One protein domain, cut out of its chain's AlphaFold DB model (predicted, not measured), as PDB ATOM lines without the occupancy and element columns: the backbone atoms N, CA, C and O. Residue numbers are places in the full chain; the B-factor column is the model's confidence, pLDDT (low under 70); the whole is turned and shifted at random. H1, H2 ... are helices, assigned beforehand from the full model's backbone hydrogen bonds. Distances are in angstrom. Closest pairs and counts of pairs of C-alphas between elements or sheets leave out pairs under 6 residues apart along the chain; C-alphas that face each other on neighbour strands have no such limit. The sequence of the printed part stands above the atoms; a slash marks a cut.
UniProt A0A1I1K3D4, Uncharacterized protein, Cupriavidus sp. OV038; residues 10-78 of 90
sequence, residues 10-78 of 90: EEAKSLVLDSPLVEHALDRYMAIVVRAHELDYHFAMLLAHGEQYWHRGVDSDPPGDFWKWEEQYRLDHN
ATOM      1  N   GLU A  10     -38.424  -4.100 -79.266       97.06
ATOM      2  CA  GLU A  10     -38.705  -3.995 -80.698       97.06
ATOM      3  C   GLU A  10     -38.445  -2.584 -81.229       97.06
ATOM      4  O   GLU A  10     -37.802  -2.432 -82.268       97.06
ATOM      5  N   GLU A  11     -38.886  -1.550 -80.507       96.31
ATOM      6  CA  GLU A  11     -38.597  -0.158 -80.862       96.31
ATOM      7  C   GLU A  11     -37.095   0.121 -80.822       96.31
ATOM      8  O   GLU A  11     -36.550   0.701 -81.759       96.31
ATOM      9  N   ALA A  12     -36.412  -0.310 -79.757       95.38
ATOM     10  CA  ALA A  12     -34.971  -0.143 -79.626       95.38
ATOM     11  C   ALA A  12     -34.235  -0.841 -80.775       95.38
ATOM     12  O   ALA A  12     -33.332  -0.259 -81.367       95.38
ATOM     13  N   LYS A  13     -34.653  -2.057 -81.138       94.44
ATOM     14  CA  LYS A  13     -34.078  -2.804 -82.254       94.44
ATOM     15  C   LYS A  13     -34.278  -2.089 -83.589       94.44
ATOM     16  O   LYS A  13     -33.316  -1.979 -84.340       94.44
ATOM     17  N   SER A  14     -35.483  -1.587 -83.873       94.44
ATOM     18  CA  SER A  14     -35.740  -0.813 -85.098       94.44
ATOM     19  C   SER A  14     -34.867   0.441 -85.138       94.44
ATOM     20  O   SER A  14     -34.145   0.651 -86.102       94.44
ATOM     21  N   LEU A  15     -34.830   1.220 -84.051       94.44
ATOM     22  CA  LEU A  15     -34.037   2.452 -83.973       94.44
ATOM     23  C   LEU A  15     -32.536   2.219 -84.184       94.44
ATOM     24  O   LEU A  15     -31.879   3.054 -84.794       94.44
ATOM     25  N   VAL A  16     -31.987   1.107 -83.688       91.44
ATOM     26  CA  VAL A  16     -30.585   0.737 -83.936       91.44
ATOM     27  C   VAL A  16     -30.377   0.375 -85.401       91.44
ATOM     28  O   VAL A  16     -29.471   0.909 -86.032       91.44
ATOM     29  N   LEU A  17     -31.198  -0.531 -85.938       89.75
ATOM     30  CA  LEU A  17     -31.005  -1.084 -87.282       89.75
ATOM     31  C   LEU A  17     -31.276  -0.068 -88.397       89.75
ATOM     32  O   LEU A  17     -30.636  -0.141 -89.439       89.75
ATOM     33  N   ASP A  18     -32.181   0.879 -88.163       89.94
ATOM     34  CA  ASP A  18     -32.564   1.905 -89.136       89.94
ATOM     35  C   ASP A  18     -31.678   3.164 -89.051       89.94
ATOM     36  O   ASP A  18     -31.864   4.114 -89.816       89.94
ATOM     37  N   SER A  19     -30.731   3.219 -88.105       88.25
ATOM     38  CA  SER A  19     -29.923   4.414 -87.875       88.25
ATOM     39  C   SER A  19     -28.677   4.456 -88.763       88.25
ATOM     40  O   SER A  19     -27.816   3.579 -88.643       88.25
ATOM     41  N   PRO A  20     -28.464   5.539 -89.537       84.94
ATOM     42  CA  PRO A  20     -27.217   5.743 -90.274       84.94
ATOM     43  C   PRO A  20     -26.001   5.946 -89.350       84.94
ATOM     44  O   PRO A  20     -24.860   5.897 -89.801       84.94
ATOM     45  N   LEU A  21     -26.217   6.157 -88.044       80.69
ATOM     46  CA  LEU A  21     -25.135   6.154 -87.056       80.69
ATOM     47  C   LEU A  21     -24.608   4.746 -86.789       80.69
ATOM     48  O   LEU A  21     -23.443   4.601 -86.435       80.69
ATOM     49  N   VAL A  22     -25.435   3.717 -86.944       81.75
ATOM     50  CA  VAL A  22     -25.058   2.315 -86.710       81.75
ATOM     51  C   VAL A  22     -24.725   1.620 -88.027       81.75
ATOM     52  O   VAL A  22     -23.867   0.736 -88.064       81.75
ATOM     53  N   GLU A  23     -25.347   2.059 -89.121       80.31
ATOM     54  CA  GLU A  23     -24.977   1.655 -90.469       80.31
ATOM     55  C   GLU A  23     -23.463   1.844 -90.669       80.31
ATOM     56  O   GLU A  23     -22.888   2.880 -90.319       80.31
ATOM     57  N   HIS A  24     -22.789   0.807 -91.171       76.00
ATOM     58  CA  HIS A  24     -21.344   0.816 -91.428       76.00
ATOM     59  C   HIS A  24     -20.438   1.025 -90.196       76.00
ATOM     60  O   HIS A  24     -19.261   1.370 -90.336       76.00
ATOM     61  N   ALA A  25     -20.942   0.803 -88.973       72.19
ATOM     62  CA  ALA A  25     -20.181   1.014 -87.734       72.19
ATOM     63  C   ALA A  25     -18.862   0.218 -87.655       72.19
ATOM     64  O   ALA A  25     -17.928   0.649 -86.979       72.19
ATOM     65  N   LEU A  26     -18.770  -0.905 -88.372       75.75
ATOM     66  CA  LEU A  26     -17.612  -1.805 -88.376       75.75
ATOM     67  C   LEU A  26     -16.756  -1.699 -89.645       75.75
ATOM     68  O   LEU A  26     -15.791  -2.443 -89.801       75.75
ATOM     69  N   ASP A  27     -17.075  -0.778 -90.555       81.75
ATOM     70  CA  ASP A  27     -16.482  -0.793 -91.893       81.75
ATOM     71  C   ASP A  27     -15.008  -0.373 -91.900       81.75
ATOM     72  O   ASP A  27     -14.246  -0.786 -92.777       81.75
ATOM     73  N   ARG A  28     -14.588   0.489 -90.960       82.94
ATOM     74  CA  ARG A  28     -13.216   1.027 -90.887       82.94
ATOM     75  C   ARG A  28     -12.807   1.326 -89.449       82.94
ATOM     76  O   ARG A  28     -13.634   1.746 -88.649       82.94
ATOM     77  N   TYR A  29     -11.505   1.254 -89.166       81.94
ATOM     78  CA  TYR A  29     -10.925   1.599 -87.859       81.94
ATOM     79  C   TYR A  29     -11.457   2.927 -87.294       81.94
ATOM     80  O   TYR A  29     -11.954   2.969 -86.177       81.94
ATOM     81  N   MET A  30     -11.456   4.000 -88.093       81.50
ATOM     82  CA  MET A  30     -11.977   5.298 -87.639       81.50
ATOM     83  C   MET A  30     -13.481   5.289 -87.344       81.50
ATOM     84  O   MET A  30     -13.924   6.032 -86.474       81.50
ATOM     85  N   ALA A  31     -14.266   4.461 -88.039       81.50
ATOM     86  CA  ALA A  31     -15.692   4.319 -87.757       81.50
ATOM     87  C   ALA A  31     -15.921   3.665 -86.386       81.50
ATOM     88  O   ALA A  31     -16.817   4.100 -85.662       81.50
ATOM     89  N   ILE A  32     -15.071   2.700 -86.025       79.75
ATOM     90  CA  ILE A  32     -15.064   2.034 -84.718       79.75
ATOM     91  C   ILE A  32     -14.619   3.014 -83.628       79.75
ATOM     92  O   ILE A  32     -15.335   3.192 -82.653       79.75
ATOM     93  N   VAL A  33     -13.495   3.716 -83.814       81.31
ATOM     94  CA  VAL A  33     -12.954   4.668 -82.821       81.31
ATOM     95  C   VAL A  33     -13.954   5.776 -82.481       81.31
ATOM     96  O   VAL A  33     -14.181   6.070 -81.311       81.31
ATOM     97  N   VAL A  34     -14.604   6.363 -83.491       79.25
ATOM     98  CA  VAL A  34     -15.620   7.415 -83.294       79.25
ATOM     99  C   VAL A  34     -16.886   6.875 -82.626       79.25
ATOM    100  O   VAL A  34     -17.705   7.652 -82.158       79.25
ATOM    101  N   ARG A  35     -17.077   5.562 -82.525       80.81
ATOM    102  CA  ARG A  35     -18.216   4.989 -81.797       80.81
ATOM    103  C   ARG A  35     -17.822   4.491 -80.411       80.81
ATOM    104  O   ARG A  35     -18.563   4.693 -79.473       80.81
ATOM    105  N   ALA A  36     -16.618   3.963 -80.263       81.81
ATOM    106  CA  ALA A  36     -16.069   3.499 -78.995       81.81
ATOM    107  C   ALA A  36     -15.828   4.610 -77.958       81.81
ATOM    108  O   ALA A  36     -15.714   4.324 -76.772       81.81
ATOM    109  N   HIS A  37     -15.685   5.865 -78.394       83.94
ATOM    110  CA  HIS A  37     -15.337   6.973 -77.496       83.94
ATOM    111  C   HIS A  37     -16.483   7.475 -76.607       83.94
ATOM    112  O   HIS A  37     -16.261   8.384 -75.811       83.94
ATOM    113  N   GLU A  38     -17.692   6.946 -76.780       87.69
ATOM    114  CA  GLU A  38     -18.908   7.495 -76.193       87.69
ATOM    115  C   GLU A  38     -19.675   6.421 -75.413       87.69
ATOM    116  O   GLU A  38     -19.611   5.240 -75.750       87.69
ATOM    117  N   LEU A  39     -20.390   6.822 -74.360       91.00
ATOM    118  CA  LEU A  39     -21.109   5.881 -73.499       91.00
ATOM    119  C   LEU A  39     -22.353   5.316 -74.189       91.00
ATOM    120  O   LEU A  39     -23.095   6.031 -74.870       91.00
ATOM    121  N   ASP A  40     -22.692   4.069 -73.862       90.69
ATOM    122  CA  ASP A  40     -23.948   3.431 -74.276       90.69
ATOM    123  C   ASP A  40     -25.185   4.255 -73.894       90.69
ATOM    124  O   ASP A  40     -26.189   4.276 -74.617       90.69
ATOM    125  N   TYR A  41     -25.115   4.983 -72.773       94.88
ATOM    126  CA  TYR A  41     -26.144   5.940 -72.376       94.88
ATOM    127  C   TYR A  41     -26.357   7.028 -73.436       94.88
ATOM    128  O   TYR A  41     -27.489   7.258 -73.871       94.88
ATOM    129  N   HIS A  42     -25.278   7.672 -73.880       94.25
ATOM    130  CA  HIS A  42     -25.327   8.760 -74.849       94.25
ATOM    131  C   HIS A  42     -25.814   8.268 -76.213       94.25
ATOM    132  O   HIS A  42     -26.710   8.888 -76.791       94.25
ATOM    133  N   PHE A  43     -25.340   7.107 -76.687       92.81
ATOM    134  CA  PHE A  43     -25.897   6.488 -77.897       92.81
ATOM    135  C   PHE A  43     -27.383   6.196 -77.756       92.81
ATOM    136  O   PHE A  43     -28.163   6.476 -78.668       92.81
ATOM    137  N   ALA A  44     -27.804   5.670 -76.606       94.44
ATOM    138  CA  ALA A  44     -29.204   5.384 -76.368       94.44
ATOM    139  C   ALA A  44     -30.075   6.647 -76.398       94.44
ATOM    140  O   ALA A  44     -31.174   6.598 -76.950       94.44
ATOM    141  N   MET A  45     -29.615   7.753 -75.810       96.25
ATOM    142  CA  MET A  45     -30.361   9.013 -75.812       96.25
ATOM    143  C   MET A  45     -30.377   9.653 -77.200       96.25
ATOM    144  O   MET A  45     -31.433  10.086 -77.661       96.25
ATOM    145  N   LEU A  46     -29.243   9.637 -77.904       94.75
ATOM    146  CA  LEU A  46     -29.118  10.133 -79.272       94.75
ATOM    147  C   LEU A  46     -30.057   9.395 -80.233       94.75
ATOM    148  O   LEU A  46     -30.800  10.033 -80.976       94.75
ATOM    149  N   LEU A  47     -30.076   8.061 -80.191       93.75
ATOM    150  CA  LEU A  47     -30.942   7.248 -81.050       93.75
ATOM    151  C   LEU A  47     -32.429   7.418 -80.704       93.75
ATOM    152  O   LEU A  47     -33.272   7.441 -81.598       93.75
ATOM    153  N   ALA A  48     -32.772   7.559 -79.420       95.25
ATOM    154  CA  ALA A  48     -34.165   7.658 -78.989       95.25
ATOM    155  C   ALA A  48     -34.779   9.061 -79.134       95.25
ATOM    156  O   ALA A  48     -35.992   9.173 -79.339       95.25
ATOM    157  N   HIS A  49     -33.974  10.114 -78.984       94.75
ATOM    158  CA  HIS A  49     -34.442  11.501 -78.878       94.75
ATOM    159  C   HIS A  49     -33.868  12.433 -79.958       94.75
ATOM    160  O   HIS A  49     -34.344  13.566 -80.100       94.75
ATOM    161  N   GLY A  50     -32.912  11.949 -80.752       93.56
ATOM    162  CA  GLY A  50     -32.226  12.698 -81.797       93.56
ATOM    163  C   GLY A  50     -31.047  13.518 -81.277       93.56
ATOM    164  O   GLY A  50     -30.749  13.554 -80.081       93.56
ATOM    165  N   GLU A  51     -30.365  14.197 -82.200       93.31
ATOM    166  CA  GLU A  51     -29.257  15.090 -81.859       93.31
ATOM    167  C   GLU A  51     -29.679  16.184 -80.875       93.31
ATOM    168  O   GLU A  51     -30.794  16.718 -80.930       93.31
ATOM    169  N   GLN A  52     -28.739  16.532 -79.992       94.44
ATOM    170  CA  GLN A  52     -28.909  17.566 -78.973       94.44
ATOM    171  C   GLN A  52     -30.136  17.328 -78.085       94.44
ATOM    172  O   GLN A  52     -30.856  18.260 -77.713       94.44
ATOM    173  N   TYR A  53     -30.391  16.063 -77.746       95.75
ATOM    174  CA  TYR A  53     -31.514  15.651 -76.909       95.75
ATOM    175  C   TYR A  53     -31.582  16.405 -75.569       95.75
ATOM    176  O   TYR A  53     -32.674  16.590 -75.032       95.75
ATOM    177  N   TRP A  54     -30.454  16.922 -75.068       96.19
ATOM    178  CA  TRP A  54     -30.397  17.730 -73.849       96.19
ATOM    179  C   TRP A  54     -31.186  19.038 -73.931       96.19
ATOM    180  O   TRP A  54     -31.748  19.494 -72.938       96.19
ATOM    181  N   HIS A  55     -31.362  19.606 -75.127       96.69
ATOM    182  CA  HIS A  55     -32.250  20.756 -75.320       96.69
ATOM    183  C   HIS A  55     -33.739  20.403 -75.197       96.69
ATOM    184  O   HIS A  55     -34.580  21.298 -75.137       96.69
ATOM    185  N   ARG A  56     -34.074  19.110 -75.140       93.88
ATOM    186  CA  ARG A  56     -35.443  18.594 -75.014       93.88
ATOM    187  C   ARG A  56     -35.767  18.124 -73.591       93.88
ATOM    188  O   ARG A  56     -36.812  17.516 -73.386       93.88
ATOM    189  N   GLY A  57     -34.898  18.425 -72.622       94.12
ATOM    190  CA  GLY A  57     -35.112  18.120 -71.203       94.12
ATOM    191  C   GLY A  57     -34.678  16.718 -70.771       94.12
ATOM    192  O   GLY A  57     -35.063  16.280 -69.692       94.12
ATOM    193  N   VAL A  58     -33.901  16.018 -71.599       95.44
ATOM    194  CA  VAL A  58     -33.237  14.759 -71.233       95.44
ATOM    195  C   VAL A  58     -31.842  15.093 -70.708       95.44
ATOM    196  O   VAL A  58     -31.147  15.886 -71.330       95.44
ATOM    197  N   ASP A  59     -31.428  14.540 -69.572       94.62
ATOM    198  CA  ASP A  59     -30.099  14.837 -69.025       94.62
ATOM    199  C   ASP A  59     -28.995  14.324 -69.962       94.62
ATOM    200  O   ASP A  59     -29.124  13.249 -70.550       94.62
ATOM    201  N   SER A  60     -27.933  15.109 -70.146       94.62
ATOM    202  CA  SER A  60     -26.747  14.621 -70.844       94.62
ATOM    203  C   SER A  60     -25.974  13.650 -69.968       94.62
ATOM    204  O   SER A  60     -25.451  12.682 -70.501       94.62
ATOM    205  N   ASP A  61     -25.939  13.861 -68.656       95.50
ATOM    206  CA  ASP A  61     -25.182  12.999 -67.761       95.50
ATOM    207  C   ASP A  61     -25.957  11.698 -67.481       95.50
ATOM    208  O   ASP A  61     -27.166  11.733 -67.214       95.50
ATOM    209  N   PRO A  62     -25.292  10.527 -67.508       95.25
ATOM    210  CA  PRO A  62     -25.928   9.282 -67.113       95.25
ATOM    211  C   PRO A  62     -26.456   9.360 -65.672       95.25
ATOM    212  O   PRO A  62     -25.791   9.921 -64.794       95.25
ATOM    213  N   PRO A  63     -27.615   8.745 -65.373       94.81
ATOM    214  CA  PRO A  63     -28.108   8.636 -64.007       94.81
ATOM    215  C   PRO A  63     -27.076   7.980 -63.082       94.81
ATOM    216  O   PRO A  63     -26.319   7.105 -63.496       94.81
ATOM    217  N   GLY A  64     -27.075   8.344 -61.796       95.69
ATOM    218  CA  GLY A  64     -26.063   7.864 -60.844       95.69
ATOM    219  C   GLY A  64     -26.021   6.341 -60.632       95.69
ATOM    220  O   GLY A  64     -25.044   5.831 -60.090       95.69
ATOM    221  N   ASP A  65     -27.055   5.606 -61.051       94.25
ATOM    222  CA  ASP A  65     -27.113   4.142 -61.006       94.25
ATOM    223  C   ASP A  65     -26.666   3.457 -62.311       94.25
ATOM    224  O   ASP A  65     -26.651   2.228 -62.359       94.25
ATOM    225  N   PHE A  66     -26.279   4.225 -63.337       94.88
ATOM    226  CA  PHE A  66     -25.939   3.737 -64.676       94.88
ATOM    227  C   PHE A  66     -24.923   2.595 -64.658       94.88
ATOM    228  O   PHE A  66     -25.229   1.503 -65.127       94.88
ATOM    229  N   TRP A  67     -23.765   2.808 -64.033       94.25
ATOM    230  CA  TRP A  67     -22.686   1.816 -63.988       94.25
ATOM    231  C   TRP A  67     -23.094   0.521 -63.288       94.25
ATOM    232  O   TRP A  67     -22.775  -0.570 -63.744       94.25
ATOM    233  N   LYS A  68     -23.865   0.637 -62.202       95.88
ATOM    234  CA  LYS A  68     -24.368  -0.526 -61.467       95.88
ATOM    235  C   LYS A  68     -25.383  -1.311 -62.295       95.88
ATOM    236  O   LYS A  68     -25.412  -2.538 -62.243       95.88
ATOM    237  N   TRP A  69     -26.264  -0.609 -63.005       94.88
ATOM    238  CA  TRP A  69     -27.220  -1.249 -63.900       94.88
ATOM    239  C   TRP A  69     -26.510  -1.947 -65.062       94.88
ATOM    240  O   TRP A  69     -26.864  -3.080 -65.375       94.88
ATOM    241  N   GLU A  70     -25.524  -1.292 -65.670       94.06
ATOM    242  CA  GLU A  70     -24.767  -1.824 -66.801       94.06
ATOM    243  C   GLU A  70     -23.996  -3.093 -66.409       94.06
ATOM    244  O   GLU A  70     -24.139  -4.121 -67.068       94.06
ATOM    245  N   GLU A  71     -23.269  -3.061 -65.288       94.25
ATOM    246  CA  GLU A  71     -22.564  -4.225 -64.738       94.25
ATOM    247  C   GLU A  71     -23.521  -5.405 -64.521       94.25
ATOM    248  O   GLU A  71     -23.270  -6.520 -64.986       94.25
ATOM    249  N   GLN A  72     -24.665  -5.159 -63.873       95.62
ATOM    250  CA  GLN A  72     -25.661  -6.202 -63.636       95.62
ATOM    251  C   GLN A  72     -26.245  -6.746 -64.946       95.62
ATOM    252  O   GLN A  72     -26.428  -7.952 -65.078       95.62
ATOM    253  N   TYR A  73     -26.506  -5.878 -65.925       94.00
ATOM    254  CA  TYR A  73     -27.024  -6.288 -67.227       94.00
ATOM    255  C   TYR A  73     -26.034  -7.198 -67.966       94.00
ATOM    256  O   TYR A  73     -26.442  -8.220 -68.516       94.00
ATOM    257  N   ARG A  74     -24.729  -6.889 -67.940       93.88
ATOM    258  CA  ARG A  74     -23.701  -7.758 -68.541       93.88
ATOM    259  C   ARG A  74     -23.699  -9.147 -67.902       93.88
ATOM    260  O   ARG A  74     -23.708 -10.146 -68.621       93.88
ATOM    261  N   LEU A  75     -23.764  -9.213 -66.571       95.94
ATOM    262  CA  LEU A  75     -23.813 -10.474 -65.822       95.94
ATOM    263  C   LEU A  75     -25.064 -11.297 -66.148       95.94
ATOM    264  O   LEU A  75     -24.959 -12.487 -66.449       95.94
ATOM    265  N   ASP A  76     -26.238 -10.664 -66.132       96.75
ATOM    266  CA  ASP A  76     -27.527 -11.327 -66.367       96.75
ATOM    267  C   ASP A  76     -27.632 -11.917 -67.784       96.75
ATOM    268  O   ASP A  76     -28.343 -12.899 -68.007       96.75
ATOM    269  N   HIS A  77     -26.903 -11.335 -68.740       95.00
ATOM    270  CA  HIS A  77     -26.922 -11.713 -70.151       95.00
ATOM    271  C   HIS A  77     -25.661 -12.454 -70.624       95.00
ATOM    272  O   HIS A  77     -25.559 -12.761 -71.813       95.00
ATOM    273  N   ASN A  78     -24.736 -12.792 -69.717       96.19
ATOM    274  CA  ASN A  78     -23.477 -13.475 -70.034       96.19
ATOM    275  C   ASN A  78     -22.666 -12.744 -71.129       96.19
ATOM    276  O   ASN A  78     -22.225 -13.356 -72.106       96.19
TER     277      ASN A  78
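AT A GLANCE: This is residues 10 to 78 of the 90 residues of an uncharacterized protein of Cupriavidus sp. OV038 (UniProt A0A1I1K3D4). Five short helices are strung out in an open, loosely held chain, with H3 in the middle and the others set round it with few contacts. H1 packs crosswise on H3, H2 lies off by itself, small H4 follows just beyond the last residue of H3, and the link after H4 folds back past H3 to H5, from which residues 71 to 78 stick out as a free arm. The printed part has 69 residues with five named helices, H1, H2, H3, H4 and H5 in that order, and no named strand; the class is all helix. It is only just loose, close to compact, with a radius of gyration of the C-alphas of 13.4 A and spans of 35 by 33 by 26 A.

HOW THE PARTS SIT: H1, residues 10 to 17, touches H3, residues 40 to 49, and their lines are about perpendicular at 78 degrees. Their closest C-alphas, those of Leu 15 and Leu 47, are 6.4 A apart. H2, residues 29 to 36, touches no helix and is apart from both H1 and H3. H4, residues 53 to 56, is close to H3 but not clearly touching; the closest C-alphas, those of Leu 46 and Tyr 53, are 6.5 A apart. H5, residues 66 to 76, touches no helix but is near H3, with 5 pairs of C-alphas within 10 A. H5 is apart from H1, H2 and H4. In H1, H2, H3 and H5 every O i to N i+4 pair is within hydrogen-bond range; H4 is too short for such a pair, and its one O i to N i+3 pair is within range.

IN THESE COORDINATES: H1 begins at C-alpha 10, at (-38.705, -3.995, -80.698), and is 10.5 A long from first to last C-alpha. H2 measures 10.4 A from C-alpha 29 to C-alpha 36. H3 begins at C-alpha 40, at (-23.948, 3.431, -74.276), and measures 14.0 A. H4, with four residues, measures 5.3 A. H5, the longest helix with 11 residues, measures 15.2 A and ends at C-alpha 76, at (-27.527, -11.327, -66.367).

THE WHOLE: The two C-alphas farthest apart are those of His 55 and Asn 78, at 35.7 A. The printed part has no cut. The link from H1 to H2 is long, with 11 residues, and that from H4 to H5 is short, with 9; the links from H2 to H3 and from H3 to H4 are tight. Residues 71 to 78, of which 71 to 76 belong to H5, stand free. The mean pLDDT of the printed part is 90.6, no printed residue is under 70, and the mean of H2 is 81.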